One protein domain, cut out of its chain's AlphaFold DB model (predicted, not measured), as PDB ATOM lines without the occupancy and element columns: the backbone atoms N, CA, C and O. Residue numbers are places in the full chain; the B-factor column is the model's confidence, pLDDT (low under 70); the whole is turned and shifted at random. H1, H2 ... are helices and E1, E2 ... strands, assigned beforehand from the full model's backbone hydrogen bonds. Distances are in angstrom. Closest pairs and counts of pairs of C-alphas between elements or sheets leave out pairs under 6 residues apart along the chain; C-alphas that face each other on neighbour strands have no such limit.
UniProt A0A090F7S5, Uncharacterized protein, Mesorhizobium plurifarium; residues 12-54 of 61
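Overview. This is residues 12 to 54 of the 61 residues of an uncharacterized protein of Mesorhizobium plurifarium (UniProt A0A090F7S5). Little of this rod is regular: a small hairpin, E1 and E2, makes one end, the short helix H1 sits near the middle, and a stretch with no named element, residues 38 to 54, folds back on itself at the other end. The printed part has 43 residues, with H1, E1, E2 in chain order; the sheet E1 - E2 is antiparallel. The class is mixed, with only 16 residues in named elements. It is only just loose, close to compact: radius of gyration of the C-alphas 11.2 A, spans 37 by 17 by 12 A.

Arrangement. E1, residues 27 to 29, and E2, residues 35 to 37, form an antiparallel hairpin at 155 degrees, with N 28 and O 36 within hydrogen-bond range at 2.8 A. The closest C-alphas of H1, residues 12 to 21, and E1 are those of Ala 16 and Phe 27, 7.8 A apart. H1 and E2 are apart. In H1 every O i to N i+4 pair is within hydrogen-bond range. Residues 45 to 46 pair antiparallel with 52 to 53.

Along the chain. H1 runs 14.2 A from C-alpha 12 at (-160.941, -112.562, -159.312); E1 spans 6.5 A and E2 6.8 A, ending at C-alpha 37 (-160.092, -101.717, -151.957).

Size, cuts and confidence. The C-alphas farthest apart, of His 32 and Gly 48, are 37.2 A apart. The printed part has no cut, both links are tight, and no printed residue is under 70 in pLDDT.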
ATOM      1  N   ARG A  12    -160.263-113.785-159.791       86.38
ATOM      2  CA  ARG A  12    -160.941-112.562-159.312       86.38
ATOM      3  C   ARG A  12    -160.029-111.340-159.394       86.38
ATOM      4  O   ARG A  12    -160.537-110.241-159.580       86.38
ATOM      5  N   ARG A  13    -158.707-111.539-159.324       87.62
ATOM      6  CA  ARG A  13    -157.722-110.481-159.564       87.62
ATOM      7  C   ARG A  13    -157.850-109.901-160.974       87.62
ATOM      8  O   ARG A  13    -157.931-108.694-161.118       87.62
ATOM      9  N   ILE A  14    -157.973-110.762-161.989       90.38
ATOM     10  CA  ILE A  14    -158.088-110.340-163.398       90.38
ATOM     11  C   ILE A  14    -159.350-109.498-163.622       90.38
ATOM     12  O   ILE A  14    -159.310-108.472-164.294       90.38
ATOM     13  N   VAL A  15    -160.471-109.909-163.027       91.81
ATOM     14  CA  VAL A  15    -161.736-109.163-163.121       91.81
ATOM     15  C   VAL A  15    -161.631-107.808-162.420       91.81
ATOM     16  O   VAL A  15    -162.067-106.804-162.974       91.81
ATOM     17  N   ALA A  16    -161.038-107.768-161.222       93.69
ATOM     18  CA  ALA A  16    -160.839-106.524-160.487       93.69
ATOM     19  C   ALA A  16    -159.938-105.550-161.257       93.69
ATOM     20  O   ALA A  16    -160.294-104.385-161.394       93.69
ATOM     21  N   ASP A  17    -158.824-106.030-161.816       94.31
ATOM     22  CA  ASP A  17    -157.934-105.205-162.633       94.31
ATOM     23  C   ASP A  17    -158.667-104.600-163.835       94.31
ATOM     24  O   ASP A  17    -158.475-103.425-164.147       94.31
ATOM     25  N   TYR A  18    -159.523-105.386-164.499       95.00
ATOM     26  CA  TYR A  18    -160.311-104.908-165.631       95.00
ATOM     27  C   TYR A  18    -161.259-103.783-165.208       95.00
ATOM     28  O   TYR A  18    -161.220-102.709-165.798       95.00
ATOM     29  N   LEU A  19    -162.043-103.977-164.145       95.31
ATOM     30  CA  LEU A  19    -162.943-102.941-163.626       95.31
ATOM     31  C   LEU A  19    -162.181-101.660-163.256       95.31
ATOM     32  O   LEU A  19    -162.517-100.582-163.742       95.31
ATOM     33  N   ILE A  20    -161.085-101.794-162.503       95.50
ATOM     34  CA  ILE A  20    -160.242-100.661-162.096       95.50
ATOM     35  C   ILE A  20    -159.671 -99.932-163.317       95.50
ATOM     36  O   ILE A  20    -159.638 -98.703-163.337       95.50
ATOM     37  N   SER A  21    -159.248-100.661-164.357       95.75
ATOM     38  CA  SER A  21    -158.719-100.058-165.590       95.75
ATOM     39  C   SER A  21    -159.752 -99.242-166.371       95.75
ATOM     40  O   SER A  21    -159.371 -98.349-167.124       95.75
ATOM     41  N   HIS A  22    -161.043 -99.510-166.151       94.94
ATOM     42  CA  HIS A  22    -162.172 -98.757-166.701       94.94
ATOM     43  C   HIS A  22    -162.697 -97.673-165.744       94.94
ATOM     44  O   HIS A  22    -163.699 -97.032-166.039       94.94
ATOM     45  N   GLY A  23    -162.013 -97.426-164.621       94.25
ATOM     46  CA  GLY A  23    -162.399 -96.414-163.631       94.25
ATOM     47  C   GLY A  23    -163.435 -96.887-162.610       94.25
ATOM     48  O   GLY A  23    -163.840 -96.106-161.751       94.25
ATOM     49  N   GLU A  24    -163.821 -98.162-162.653       96.44
ATOM     50  CA  GLU A  24    -164.796 -98.736-161.732       96.44
ATOM     51  C   GLU A  24    -164.101 -99.249-160.459       96.44
ATOM     52  O   GLU A  24    -163.164-100.055-160.537       96.44
ATOM     53  N   PRO A  25    -164.536 -98.826-159.260       94.69
ATOM     54  CA  PRO A  25    -163.942 -99.296-158.019       94.69
ATOM     55  C   PRO A  25    -164.298-100.767-157.768       94.69
ATOM     56  O   PRO A  25    -165.456-101.175-157.851       94.69
ATOM     57  N   ALA A  26    -163.303-101.564-157.386       93.62
ATOM     58  CA  ALA A  26    -163.484-102.952-156.972       93.62
ATOM     59  C   ALA A  26    -162.996-103.151-155.532       93.62
ATOM     60  O   ALA A  26    -162.063-102.489-155.079       93.62
ATOM     61  N   PHE A  27    -163.614-104.087-154.810       92.50
ATOM     62  CA  PHE A  27    -163.300-104.368-153.408       92.50
ATOM     63  C   PHE A  27    -163.155-105.874-153.168       92.50
ATOM     64  O   PHE A  27    -163.933-106.685-153.675       92.50
ATOM     65  N   HIS A  28    -162.159-106.255-152.372       87.19
ATOM     66  CA  HIS A  28    -161.956-107.613-151.892       87.19
ATOM     67  C   HIS A  28    -162.661-107.807-150.550       87.19
ATOM     68  O   HIS A  28    -162.394-107.099-149.579       87.19
ATOM     69  N   LEU A  29    -163.547-108.801-150.492       87.56
ATOM     70  CA  LEU A  29    -164.175-109.259-149.255       87.56
ATOM     71  C   LEU A  29    -163.228-110.265-148.590       87.56
ATOM     72  O   LEU A  29    -163.100-111.403-149.041       87.56
ATOM     73  N   MET A  30    -162.534-109.822-147.547       83.31
ATOM     74  CA  MET A  30    -161.468-110.565-146.860       83.31
ATOM     75  C   MET A  30    -161.982-111.390-145.670       83.31
ATOM     76  O   MET A  30    -161.194-111.959-144.918       83.31
ATOM     77  N   GLY A  31    -163.299-111.438-145.481       81.50
ATOM     78  CA  GLY A  31    -163.976-112.055-144.347       81.50
ATOM     79  C   GLY A  31    -165.267-111.306-144.031       81.50
ATOM     80  O   GLY A  31    -165.679-110.439-144.796       81.50
ATOM     81  N   HIS A  32    -165.892-111.640-142.903       80.12
ATOM     82  CA  HIS A  32    -167.201-111.101-142.518       80.12
ATOM     83  C   HIS A  32    -167.192-109.573-142.333       80.12
ATOM     84  O   HIS A  32    -168.073-108.893-142.845       80.12
ATOM     85  N   ASP A  33    -166.142-109.034-141.705       88.75
ATOM     86  CA  ASP A  33    -166.083-107.615-141.320       88.75
ATOM     87  C   ASP A  33    -164.897-106.871-141.953       88.75
ATOM     88  O   ASP A  33    -164.510-105.789-141.510       88.75
ATOM     89  N   LYS A  34    -164.269-107.459-142.979       86.62
ATOM     90  CA  LYS A  34    -163.072-106.895-143.606       86.62
ATOM     91  C   LYS A  34    -163.258-106.744-145.107       86.62
ATOM     92  O   LYS A  34    -163.327-107.728-145.840       86.62
ATOM     93  N   VAL A  35    -163.270-105.492-145.552       90.88
ATOM     94  CA  VAL A  35    -163.308-105.108-146.963       90.88
ATOM     95  C   VAL A  35    -162.067-104.284-147.266       90.88
ATOM     96  O   VAL A  35    -161.747-103.351-146.535       90.88
ATOM     97  N   GLU A  36    -161.365-104.633-148.337       90.44
ATOM     98  CA  GLU A  36    -160.184-103.901-148.793       90.44
ATOM     99  C   GLU A  36    -160.396-103.419-150.231       90.44
ATOM    100  O   GLU A  36    -160.876-104.196-151.060       90.44
ATOM    101  N   PRO A  37    -160.058-102.162-150.571       93.31
ATOM    102  CA  PRO A  37    -160.092-101.717-151.957       93.31
ATOM    103  C   PRO A  37    -159.098-102.541-152.775       93.31
ATOM    104  O   PRO A  37    -157.925-102.671-152.411       93.31
ATOM    105  N   ALA A  38    -159.578-103.100-153.881       92.25
ATOM    106  CA  ALA A  38    -158.722-103.771-154.835       92.25
ATOM    107  C   ALA A  38    -157.804-102.735-155.492       92.25
ATOM    108  O   ALA A  38    -158.181-101.585-155.729       92.25
ATOM    109  N   LYS A  39    -156.576-103.154-155.771       92.06
ATOM    110  CA  LYS A  39    -155.588-102.345-156.480       92.06
ATOM    111  C   LYS A  39    -155.248-103.043-157.776       92.06
ATOM    112  O   LYS A  39    -155.238-104.272-157.821       92.06
ATOM    113  N   LEU A  40    -154.949-102.244-158.794       92.81
ATOM    114  CA  LEU A  40    -154.439-102.766-160.047       92.81
ATOM    115  C   LEU A  40    -153.178-103.589-159.762       92.81
ATOM    116  O   LEU A  40    -152.272-103.122-159.073       92.81
ATOM    117  N   THR A  41    -153.151-104.816-160.268       91.75
ATOM    118  CA  THR A  41    -152.031-105.738-160.090       91.75
ATOM    119  C   THR A  41    -150.731-105.122-160.586       91.75
ATOM    120  O   THR A  41    -150.680-104.568-161.685       91.75
ATOM    121  N   ASP A  42    -149.653-105.299-159.819       89.12
ATOM    122  CA  ASP A  42    -148.320-104.866-160.228       89.12
ATOM    123  C   ASP A  42    -147.948-105.475-161.585       89.12
ATOM    124  O   ASP A  42    -147.933-106.693-161.781       89.12
ATOM    125  N   GLY A  43    -147.674-104.597-162.547       88.81
ATOM    126  CA  GLY A  43    -147.364-104.964-163.923       88.81
ATOM    127  C   GLY A  43    -148.564-104.976-164.867       88.81
ATOM    128  O   GLY A  43    -148.335-104.892-166.069       88.81
ATOM    129  N   ALA A  44    -149.812-105.000-164.389       93.38
ATOM    130  CA  ALA A  44    -150.973-104.863-165.265       93.38
ATOM    131  C   ALA A  44    -150.979-103.477-165.933       93.38
ATOM    132  O   ALA A  44    -150.760-102.452-165.286       93.38
ATOM    133  N   ARG A  45    -151.199-103.441-167.250       93.69
ATOM    134  CA  ARG A  45    -151.201-102.206-168.044       93.69
ATOM    135  C   ARG A  45    -152.484-102.092-168.848       93.69
ATOM    136  O   ARG A  45    -152.764-102.949-169.688       93.69
ATOM    137  N   ALA A  46    -153.227-101.015-168.611       94.19
ATOM    138  CA  ALA A  46    -154.352-100.624-169.446       94.19
ATOM    139  C   ALA A  46    -153.842-100.098-170.797       94.19
ATOM    140  O   ALA A  46    -152.816 -99.415-170.864       94.19
ATOM    141  N   ARG A  47    -154.551-100.425-171.874       93.75
ATOM    142  CA  ARG A  47    -154.292 -99.921-173.224       93.75
ATOM    143  C   ARG A  47    -155.379 -98.936-173.642       93.75
ATOM    144  O   ARG A  47    -156.491 -98.963-173.124       93.75
ATOM    145  N   GLY A  48    -155.060 -98.081-174.614       92.00
ATOM    146  CA  GLY A  48    -156.000 -97.078-175.134       92.00
ATOM    147  C   GLY A  48    -157.231 -97.663-175.838       92.00
ATOM    148  O   GLY A  48    -158.198 -96.944-176.055       92.00
ATOM    149  N   ASP A  49    -157.215 -98.955-176.170       93.88
ATOM    150  CA  ASP A  49    -158.344 -99.701-176.736       93.88
ATOM    151  C   ASP A  49    -159.259-100.329-175.662       93.88
ATOM    152  O   ASP A  49    -160.163-101.096-175.990       93.88
ATOM    153  N   GLY A  50    -159.026-100.036-174.378       91.00
ATOM    154  CA  GLY A  50    -159.796-100.587-173.260       91.00
ATOM    155  C   GLY A  50    -159.433-102.030-172.900       91.00
ATOM    156  O   GLY A  50    -160.108-102.642-172.065       91.00
ATOM    157  N   THR A  51    -158.380-102.590-173.505       94.12
ATOM    158  CA  THR A  51    -157.849-103.903-173.130       94.12
ATOM    159  C   THR A  51    -156.830-103.798-171.998       94.12
ATOM    160  O   THR A  51    -156.212-102.755-171.762       94.12
ATOM    161  N   LEU A  52    -156.638-104.912-171.294       94.50
ATOM    162  CA  LEU A  52    -155.683-105.034-170.201       94.50
ATOM    163  C   LEU A  52    -154.629-106.085-170.549       94.50
ATOM    164  O   LEU A  52    -154.965-107.188-170.982       94.50
ATOM    165  N   VAL A  53    -153.351-105.756-170.348       94.62
ATOM    166  CA  VAL A  53    -152.237-106.681-170.598       94.62
ATOM    167  C   VAL A  53    -151.353-106.876-169.374       94.62
ATOM    168  O   VAL A  53    -151.132-105.952-168.595       94.62
ATOM    169  N   TYR A  54    -150.798-108.081-169.259       92.50
ATOM    170  CA  TYR A  54    -149.873-108.489-168.204       92.50
ATOM    171  C   TYR A  54    -148.528-108.862-168.851       92.50
ATOM    172  O   TYR A  54    -148.356-110.001-169.288       92.50
TER     173      TYR A  54